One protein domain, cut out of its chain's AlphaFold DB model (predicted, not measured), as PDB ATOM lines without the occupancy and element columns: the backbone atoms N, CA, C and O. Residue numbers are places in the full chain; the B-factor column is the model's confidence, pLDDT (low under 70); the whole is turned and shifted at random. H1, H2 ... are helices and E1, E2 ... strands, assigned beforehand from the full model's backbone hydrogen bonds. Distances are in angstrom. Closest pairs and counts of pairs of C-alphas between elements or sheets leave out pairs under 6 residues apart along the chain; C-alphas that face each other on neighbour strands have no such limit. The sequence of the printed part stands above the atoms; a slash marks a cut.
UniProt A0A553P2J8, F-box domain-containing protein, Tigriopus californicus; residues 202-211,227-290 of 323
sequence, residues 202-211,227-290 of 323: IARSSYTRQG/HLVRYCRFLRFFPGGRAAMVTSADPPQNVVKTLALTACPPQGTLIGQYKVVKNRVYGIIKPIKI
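AT A GLANCE: This is residues 202 to 211 and 227 to 290 of the 323 residues of the protein "F-box domain-containing protein" of Tigriopus californicus (UniProt A0A553P2J8). One strongly twisted sheet of five strands curls like part of a barrel, and one short helix, H1, grazes it near E2 and E3. The 74 printed residues, mostly strand, run E1 E2 E3 H1 E4 E5; the sheet's order is E1 E2 E3 E4 E5, antiparallel. It is only just loose, close to compact, with radius of gyration of the C-alphas 13.9 A and spans 44 by 31 by 24 A.

IN THESE COORDINATES: Find C-alpha 202 at (182.352, 176.779, 166.891); E1 runs from there to 210. Next come E2, residues 227 to 237, 32.5 A long, E3, 242 to 248, H1, 252 to 258, E4, 270 to 277, and E5, 280 to 287, ending at C-alpha (173.920, 166.981, 153.696).

HOW THE PARTS SIT: Within hydrogen-bond range, find N 205 and O 231, 2.9 A, between E1 and E2; N 234 and O 246, 2.8 A, in hairpin E2 and E3; N 243 and O 272, 2.9 A, between E3 and E4; N 275 and O 282, 2.8 A, in hairpin E4 and E5. H1, with 2 of 3 O i to N i+4 pairs within range, only grazes the sheet; its closest C-alphas to E2 are Val 256 and Phe 234, 7.8 A.

THE WHOLE: Residues 212 to 226 are cut out, a 6.2 A gap between C-alphas 211 and 227. H1 to E4 is a long link. pLDDT is under 70 at 261 to 265 and 289 to 290.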
ATOM      1  N   ILE A 202     183.675 176.758 166.252       93.25
ATOM      2  CA  ILE A 202     182.352 176.779 166.891       93.25
ATOM      3  C   ILE A 202     181.753 178.179 166.755       93.25
ATOM      4  O   ILE A 202     182.192 179.112 167.424       93.25
ATOM      5  N   ALA A 203     180.731 178.319 165.914       93.00
ATOM      6  CA  ALA A 203     179.913 179.525 165.845       93.00
ATOM      7  C   ALA A 203     178.688 179.350 166.753       93.00
ATOM      8  O   ALA A 203     177.850 178.478 166.519       93.00
ATOM      9  N   ARG A 204     178.590 180.163 167.807       92.62
ATOM     10  CA  ARG A 204     177.455 180.154 168.740       92.62
ATOM     11  C   ARG A 204     176.371 181.098 168.225       92.62
ATOM     12  O   ARG A 204     176.654 182.262 167.962       92.62
ATOM     13  N   SER A 205     175.139 180.620 168.128       91.69
ATOM     14  CA  SER A 205     173.977 181.418 167.732       91.69
ATOM     15  C   SER A 205     172.891 181.321 168.798       91.69
ATOM     16  O   SER A 205     172.708 180.278 169.428       91.69
ATOM     17  N   SER A 206     172.155 182.408 169.008       93.56
ATOM     18  CA  SER A 206     170.994 182.411 169.894       93.56
ATOM     19  C   SER A 206     169.930 183.374 169.402       93.56
ATOM     20  O   SER A 206     170.261 184.441 168.895       93.56
ATOM     21  N   TYR A 207     168.670 182.991 169.572       92.81
ATOM     22  CA  TYR A 207     167.504 183.780 169.192       92.81
ATOM     23  C   TYR A 207     166.389 183.581 170.219       92.81
ATOM     24  O   TYR A 207     166.290 182.527 170.852       92.81
ATOM     25  N   THR A 208     165.547 184.591 170.397       92.94
ATOM     26  CA  THR A 208     164.328 184.472 171.195       92.94
ATOM     27  C   THR A 208     163.201 183.898 170.339       92.94
ATOM     28  O   THR A 208     163.014 184.281 169.186       92.94
ATOM     29  N   ARG A 209     162.426 182.969 170.905       88.00
ATOM     30  CA  ARG A 209     161.142 182.519 170.349       88.00
ATOM     31  C   ARG A 209     160.054 182.632 171.406       88.00
ATOM     32  O   ARG A 209     160.336 182.526 172.598       88.00
ATOM     33  N   GLN A 210     158.810 182.806 170.979       87.62
ATOM     34  CA  GLN A 210     157.670 182.697 171.885       87.62
ATOM     35  C   GLN A 210     157.543 181.254 172.410       87.62
ATOM     36  O   GLN A 210     157.864 180.302 171.694       87.62
ATOM     37  N   GLY A 211     157.060 181.097 173.641       79.75
ATOM     38  CA  GLY A 211     156.549 179.824 174.141       79.75
ATOM     39  C   GLY A 211     155.296 179.343 173.414       79.75
ATOM     40  O   GLY A 211     154.607 180.104 172.723       79.75
ATOM     41  N   HIS A 227     161.360 182.032 175.182       87.50
ATOM     42  CA  HIS A 227     162.507 181.133 175.307       87.50
ATOM     43  C   HIS A 227     163.704 181.684 174.535       87.50
ATOM     44  O   HIS A 227     163.604 181.953 173.336       87.50
ATOM     45  N   LEU A 228     164.857 181.780 175.197       91.19
ATOM     46  CA  LEU A 228     166.140 182.018 174.540       91.19
ATOM     47  C   LEU A 228     166.704 180.684 174.034       91.19
ATOM     48  O   LEU A 228     167.312 179.927 174.790       91.19
ATOM     49  N   VAL A 229     166.513 180.388 172.750       90.50
ATOM     50  CA  VAL A 229     167.109 179.209 172.113       90.50
ATOM     51  C   VAL A 229     168.572 179.510 171.802       90.50
ATOM     52  O   VAL A 229     168.889 180.543 171.214       90.50
ATOM     53  N   ARG A 230     169.470 178.594 172.169       91.62
ATOM     54  CA  ARG A 230     170.906 178.658 171.876       91.62
ATOM     55  C   ARG A 230     171.332 177.377 171.170       91.62
ATOM     56  O   ARG A 230     171.021 176.290 171.641       91.62
ATOM     57  N   TYR A 231     172.070 177.511 170.075       91.81
ATOM     58  CA  TYR A 231     172.672 176.391 169.356       91.81
ATOM     59  C   TYR A 231     174.085 176.745 168.883       91.81
ATOM     60  O   TYR A 231     174.461 177.915 168.789       91.81
ATOM     61  N   CYS A 232     174.883 175.728 168.583       93.31
ATOM     62  CA  CYS A 232     176.230 175.867 168.054       93.31
ATOM     63  C   CYS A 232     176.313 175.224 166.666       93.31
ATOM     64  O   CYS A 232     175.875 174.091 166.464       93.31
ATOM     65  N   ARG A 233     176.913 175.938 165.708       91.94
ATOM     66  CA  ARG A 233     177.374 175.365 164.440       91.94
ATOM     67  C   ARG A 233     178.841 174.994 164.590       91.94
ATOM     68  O   ARG A 233     179.695 175.859 164.785       91.94
ATOM     69  N   PHE A 234     179.108 173.703 164.515       91.94
ATOM     70  CA  PHE A 234     180.428 173.100 164.572       91.94
ATOM     71  C   PHE A 234     180.933 172.899 163.148       91.94
ATOM     72  O   PHE A 234     180.240 172.279 162.346       91.94
ATOM     73  N   LEU A 235     182.125 173.399 162.830       91.06
ATOM     74  CA  LEU A 235     182.783 173.220 161.536       91.06
ATOM     75  C   LEU A 235     184.178 172.635 161.759       91.06
ATOM     76  O   LEU A 235     185.010 173.214 162.459       91.06
ATOM     77  N   ARG A 236     184.443 171.467 161.180       90.25
ATOM     78  CA  ARG A 236     185.736 170.786 161.254       90.25
ATOM     79  C   ARG A 236     186.339 170.644 159.867       90.25
ATOM     80  O   ARG A 236     185.678 170.189 158.938       90.25
ATOM     81  N   PHE A 237     187.613 170.996 159.763       89.94
ATOM     82  CA  PHE A 237     188.426 170.801 158.571       89.94
ATOM     83  C   PHE A 237     189.340 169.591 158.769       89.94
ATOM     84  O   PHE A 237     189.825 169.345 159.872       89.94
ATOM     85  N   PHE A 238     189.567 168.843 157.697       87.75
ATOM     86  CA  PHE A 238     190.389 167.637 157.659       87.75
ATOM     87  C   PHE A 238     191.584 167.837 156.711       87.75
ATOM     88  O   PHE A 238     191.518 168.693 155.816       87.75
ATOM     89  N   PRO A 239     192.677 167.068 156.878       83.12
ATOM     90  CA  PRO A 239     193.768 167.056 155.908       83.12
ATOM     91  C   PRO A 239     193.251 166.604 154.534       83.12
ATOM     92  O   PRO A 239     192.325 165.796 154.442       83.12
ATOM     93  N   GLY A 240     193.820 167.148 153.457       79.69
ATOM     94  CA  GLY A 240     193.381 166.829 152.093       79.69
ATOM     95  C   GLY A 240     192.042 167.455 151.675       79.69
ATOM     96  O   GLY A 240     191.357 166.899 150.824       79.69
ATOM     97  N   GLY A 241     191.655 168.598 152.252       85.38
ATOM     98  CA  GLY A 241     190.582 169.432 151.690       85.38
ATOM     99  C   GLY A 241     189.148 168.965 151.966       85.38
ATOM    100  O   GLY A 241     188.233 169.420 151.290       85.38
ATOM    101  N   ARG A 242     188.903 168.087 152.950       88.25
ATOM    102  CA  ARG A 242     187.539 167.708 153.387       88.25
ATOM    103  C   ARG A 242     187.057 168.554 154.568       88.25
ATOM    104  O   ARG A 242     187.832 168.861 155.468       88.25
ATOM    105  N   ALA A 243     185.770 168.881 154.608       90.56
ATOM    106  CA  ALA A 243     185.131 169.575 155.728       90.56
ATOM    107  C   ALA A 243     183.865 168.837 156.193       90.56
ATOM    108  O   ALA A 243     183.194 168.190 155.389       90.56
ATOM    109  N   ALA A 244     183.528 168.956 157.478       90.06
ATOM    110  CA  ALA A 244     182.254 168.512 158.038       90.06
ATOM    111  C   ALA A 244     181.635 169.612 158.909       90.06
ATOM    112  O   ALA A 244     182.348 170.279 159.662       90.06
ATOM    113  N   MET A 245     180.316 169.789 158.822       90.62
ATOM    114  CA  MET A 245     179.552 170.751 159.614       90.62
ATOM    115  C   MET A 245     178.363 170.075 160.305       90.62
ATOM    116  O   MET A 245     177.656 169.288 159.684       90.62
ATOM    117  N   VAL A 246     178.116 170.418 161.570       90.94
ATOM    118  CA  VAL A 246     176.957 169.981 162.368       90.94
ATOM    119  C   VAL A 246     176.342 171.193 163.057       90.94
ATOM    120  O   VAL A 246     177.064 172.073 163.520       90.94
ATOM    121  N   THR A 247     175.015 171.224 163.173       91.19
ATOM    122  CA  THR A 247     174.315 172.147 164.077       91.19
ATOM    123  C   THR A 247     173.722 171.338 165.225       91.19
ATOM    124  O   THR A 247     172.953 170.421 164.971       91.19
ATOM    125  N   SER A 248     174.076 171.662 166.471       90.56
ATOM    126  CA  SER A 248     173.477 171.048 167.667       90.56
ATOM    127  C   SER A 248     173.403 172.046 168.833       90.56
ATOM    128  O   SER A 248     174.145 173.030 168.869       90.56
ATOM    129  N   ALA A 249     172.500 171.799 169.782       90.81
ATOM    130  CA  ALA A 249     172.438 172.482 171.074       90.81
ATOM    131  C   ALA A 249     173.332 171.831 172.157       90.81
ATOM    132  O   ALA A 249     173.517 172.423 173.220       90.81
ATOM    133  N   ASP A 250     173.896 170.647 171.889       89.81
ATOM    134  CA  ASP A 250     174.684 169.859 172.846       89.81
ATOM    135  C   ASP A 250     175.964 170.565 173.338       89.81
ATOM    136  O   ASP A 250     176.566 171.372 172.614       89.81
ATOM    137  N   PRO A 251     176.481 170.184 174.526       87.62
ATOM    138  CA  PRO A 251     177.814 170.569 174.967       87.62
ATOM    139  C   PRO A 251     178.895 170.215 173.927       87.62
ATOM    140  O   PRO A 251     178.929 169.093 173.408       87.62
ATOM    141  N   PRO A 252     179.857 171.122 173.657       86.88
ATOM    142  CA  PRO A 252     180.833 170.952 172.578       86.88
ATOM    143  C   PRO A 252     181.739 169.728 172.763       86.88
ATOM    144  O   PRO A 252     182.236 169.168 171.790       86.88
ATOM    145  N   GLN A 253     181.920 169.283 174.009       87.75
ATOM    146  CA  GLN A 253     182.702 168.103 174.383       87.75
ATOM    147  C   GLN A 253     182.156 166.797 173.780       87.75
ATOM    148  O   GLN A 253     182.932 165.869 173.555       87.75
ATOM    149  N   ASN A 254     180.848 166.732 173.504       86.31
ATOM    150  CA  ASN A 254     180.204 165.574 172.890       86.31
ATOM    151  C   ASN A 254     180.354 165.651 171.365       86.31
ATOM    152  O   ASN A 254     180.982 164.786 170.754       86.31
ATOM    153  N   VAL A 255     179.883 166.746 170.761       85.06
ATOM    154  CA  VAL A 255     179.851 166.919 169.296       85.06
ATOM    155  C   VAL A 255     181.246 166.861 168.666       85.06
ATOM    156  O   VAL A 255     181.420 166.263 167.606       85.06
ATOM    157  N   VAL A 256     182.272 167.423 169.319       84.69
ATOM    158  CA  VAL A 256     183.653 167.421 168.797       84.69
ATOM    159  C   VAL A 256     184.282 166.018 168.791       84.69
ATOM    160  O   VAL A 256     185.125 165.751 167.930       84.69
ATOM    161  N   LYS A 257     183.855 165.109 169.686       82.19
ATOM    162  CA  LYS A 257     184.264 163.692 169.663       82.19
ATOM    163  C   LYS A 257     183.626 162.970 168.479       82.19
ATOM    164  O   LYS A 257     184.347 162.366 167.693       82.19
ATOM    165  N   THR A 258     182.311 163.090 168.288       80.69
ATOM    166  CA  THR A 258     181.615 162.437 167.164       80.69
ATOM    167  C   THR A 258     182.104 162.973 165.815       80.69
ATOM    168  O   THR A 258     182.391 162.199 164.911       80.69
ATOM    169  N   LEU A 259     182.348 164.285 165.703       77.19
ATOM    170  CA  LEU A 259     182.987 164.899 164.529       77.19
ATOM    171  C   LEU A 259     184.456 164.487 164.310       77.19
ATOM    172  O   LEU A 259     185.014 164.810 163.265       77.19
ATOM    173  N   ALA A 260     185.115 163.821 165.263       74.19
ATOM    174  CA  ALA A 260     186.437 163.230 165.046       74.19
ATOM    175  C   ALA A 260     186.370 161.853 164.367       74.19
ATOM    176  O   ALA A 260     187.345 161.440 163.744       74.19
ATOM    177  N   LEU A 261     185.242 161.151 164.500       61.53
ATOM    178  CA  LEU A 261     185.083 159.751 164.127       61.53
ATOM    179  C   LEU A 261     184.303 159.636 162.814       61.53
ATOM    180  O   LEU A 261     183.079 159.543 162.794       61.53
ATOM    181  N   THR A 262     185.037 159.595 161.700       58.66
ATOM    182  CA  THR A 262     184.501 159.558 160.325       58.66
ATOM    183  C   THR A 262     183.544 158.387 160.036       58.66
ATOM    184  O   THR A 262     182.859 158.419 159.019       58.66
ATOM    185  N   ALA A 263     183.506 157.360 160.893       59.81
ATOM    186  CA  ALA A 263     182.673 156.168 160.728       59.81
ATOM    187  C   ALA A 263     181.171 156.428 160.956       59.81
ATOM    188  O   ALA A 263     180.354 155.985 160.156       59.81
ATOM    189  N   CYS A 264     180.814 157.171 162.012       60.97
ATOM    190  CA  CYS A 264     179.423 157.424 162.408       60.97
ATOM    191  C   CYS A 264     179.201 158.926 162.671       60.97
ATOM    192  O   CYS A 264     179.122 159.343 163.829       60.97
ATOM    193  N   PRO A 265     179.127 159.764 161.619       69.38
ATOM    194  CA  PRO A 265     178.764 161.170 161.773       69.38
ATOM    195  C   PRO A 265     177.333 161.294 162.336       69.38
ATOM    196  O   PRO A 265     176.457 160.527 161.931       69.38
ATOM    197  N   PRO A 266     177.056 162.249 163.246       73.12
ATOM    198  CA  PRO A 266     175.725 162.407 163.829       73.12
ATOM    199  C   PRO A 266     174.691 162.841 162.777       73.12
ATOM    200  O   PRO A 266     175.038 163.378 161.717       73.12
ATOM    201  N   GLN A 267     173.406 162.639 163.077       77.62
ATOM    202  CA  GLN A 267     172.310 163.050 162.195       77.62
ATOM    203  C   GLN A 267     172.409 164.545 161.838       77.62
ATOM    204  O   GLN A 267     172.845 165.369 162.640       77.62
ATOM    205  N   GLY A 268     172.047 164.896 160.602       80.88
ATOM    206  CA  GLY A 268     172.164 166.269 160.101       80.88
ATOM    207  C   GLY A 268     173.597 166.744 159.811       80.88
ATOM    208  O   GLY A 268     173.775 167.910 159.458       80.88
ATOM    209  N   THR A 269     174.619 165.882 159.909       87.06
ATOM    210  CA  THR A 269     175.972 166.236 159.452       87.06
ATOM    211  C   THR A 269     175.968 166.561 157.959       87.06
ATOM    212  O   THR A 269     175.468 165.803 157.124       87.06
ATOM    213  N   LEU A 270     176.591 167.684 157.619       89.62
ATOM    214  CA  LEU A 270     176.914 168.084 156.259       89.62
ATOM    215  C   LEU A 270     178.394 167.749 156.007       89.62
ATOM    216  O   LEU A 270     179.241 168.107 156.824       89.62
ATOM    217  N   ILE A 271     178.732 167.102 154.891       89.56
ATOM    218  CA  ILE A 271     180.124 166.862 154.464       89.56
ATOM    219  C   ILE A 271     180.394 167.595 153.151       89.56
ATOM    220  O   ILE A 271     179.518 167.762 152.305       89.56
ATOM    221  N   GLY A 272     181.624 168.075 152.999       89.31
ATOM    222  CA  GLY A 272     182.027 168.906 151.881       89.31
ATOM    223  C   GLY A 272     183.510 168.845 151.566       89.31
ATOM    224  O   GLY A 272     184.290 168.160 152.234       89.31
ATOM    225  N   GLN A 273     183.885 169.625 150.561       89.38
ATOM    226  CA  GLN A 273     185.272 169.952 150.253       89.38
ATOM    227  C   GLN A 273     185.530 171.440 150.504       89.38
ATOM    228  O   GLN A 273     184.614 172.260 150.401       89.38
ATOM    229  N   TYR A 274     186.776 171.780 150.826       90.50
ATOM    230  CA  TYR A 274     187.258 173.149 150.970       90.50
ATOM    231  C   TYR A 274     188.615 173.338 150.283       90.50
ATOM    232  O   TYR A 274     189.423 172.412 150.204       90.50
ATOM    233  N   LYS A 275     188.867 174.563 149.822       87.44
ATOM    234  CA  LYS A 275     190.168 175.059 149.361       87.44
ATOM    235  C   LYS A 275     190.476 176.369 150.092       87.44
ATOM    236  O   LYS A 275     189.571 177.158 150.372       87.44
ATOM    237  N   VAL A 276     191.749 176.601 150.398       85.56
ATOM    238  CA  VAL A 276     192.247 177.894 150.892       85.56
ATOM    239  C   VAL A 276     192.850 178.630 149.700       85.56
ATOM    240  O   VAL A 276     193.602 178.025 148.943       85.56
ATOM    241  N   VAL A 277     192.496 179.899 149.503       82.88
ATOM    242  CA  VAL A 277     193.003 180.737 148.403       82.88
ATOM    243  C   VAL A 277     193.344 182.113 148.967       82.88
ATOM    244  O   VAL A 277     192.477 182.772 149.548       82.88
ATOM    245  N   LYS A 278     194.607 182.539 148.824       78.00
ATOM    246  CA  LYS A 278     195.173 183.698 149.540       78.00
ATOM    247  C   LYS A 278     194.786 183.613 151.037       78.00
ATOM    248  O   LYS A 278     195.096 182.617 151.685       78.00
ATOM    249  N   ASN A 279     194.042 184.588 151.566       81.94
ATOM    250  CA  ASN A 279     193.564 184.620 152.960       81.94
ATOM    251  C   ASN A 279     192.056 184.285 153.116       81.94
ATOM    252  O   ASN A 279     191.397 184.769 154.035       81.94
ATOM    253  N   ARG A 280     191.457 183.515 152.193       84.88
ATOM    254  CA  ARG A 280     190.028 183.140 152.224       84.88
ATOM    255  C   ARG A 280     189.835 181.627 152.112       84.88
ATOM    256  O   ARG A 280     190.580 180.936 151.418       84.88
ATOM    257  N   VAL A 281     188.812 181.109 152.793       89.12
ATOM    258  CA  VAL A 281     188.438 179.687 152.772       89.12
ATOM    259  C   VAL A 281     187.148 179.530 151.978       89.12
ATOM    260  O   VAL A 281     186.102 180.025 152.388       89.12
ATOM    261  N   TYR A 282     187.222 178.815 150.861       88.94
ATOM    262  CA  TYR A 282     186.076 178.491 150.018       88.94
ATOM    263  C   TYR A 282     185.686 177.036 150.264       88.94
ATOM    264  O   TYR A 282     186.552 176.163 150.271       88.94
ATOM    265  N   GLY A 283     184.400 176.748 150.465       89.25
ATOM    266  CA  GLY A 283     183.944 175.385 150.728       89.25
ATOM    267  C   GLY A 283     182.507 175.132 150.296       89.25
ATOM    268  O   GLY A 283     181.640 175.987 150.451       89.25
ATOM    269  N   ILE A 284     182.267 173.935 149.764       90.00
ATOM    270  CA  ILE A 284     180.953 173.451 149.336       90.00
ATOM    271  C   ILE A 284     180.620 172.255 150.221       90.00
ATOM    272  O   ILE A 284     181.278 171.217 150.129       90.00
ATOM    273  N   ILE A 285     179.615 172.405 151.083       89.50
ATOM    274  CA  ILE A 285     179.211 171.402 152.076       89.50
ATOM    275  C   ILE A 285     177.752 171.016 151.818       89.50
ATOM    276  O   ILE A 285     176.905 171.888 151.640       89.50
ATOM    277  N   LYS A 286     177.464 169.713 151.752       86.94
ATOM    278  CA  LYS A 286     176.155 169.144 151.398       86.94
ATOM    279  C   LYS A 286     175.706 168.150 152.482       86.94
ATOM    280  O   LYS A 286     176.567 167.526 153.101       86.94
ATOM    281  N   PRO A 287     174.398 167.980 152.740       83.75
ATOM    282  CA  PRO A 287     173.920 166.981 153.696       83.75
ATOM    283  C   PRO A 287     174.333 165.570 153.269       83.75
ATOM    284  O   PRO A 287     174.237 165.222 152.089       83.75
ATOM    285  N   ILE A 288     174.775 164.747 154.225       76.81
ATOM    286  CA  ILE A 288     175.017 163.326 153.959       76.81
ATOM    287  C   ILE A 288     173.663 162.653 153.713       76.81
ATOM    288  O   ILE A 288     172.809 162.626 154.599       76.81
ATOM    289  N   LYS A 289     173.481 162.050 152.535       64.69
ATOM    290  CA  LYS A 289     172.416 161.063 152.324       64.69
ATOM    291  C   LYS A 289     172.828 159.754 153.001       64.69
ATOM    292  O   LYS A 289     173.463 158.912 152.377       64.69
ATOM    293  N   ILE A 290     172.502 159.611 154.284       60.97
ATOM    294  CA  ILE A 290     172.588 158.320 154.975       60.97
ATOM    295  C   ILE A 290     171.405 157.489 154.478       60.97
ATOM    296  O   ILE A 290     170.277 157.691 154.924       60.97
TER     297      ILE A 290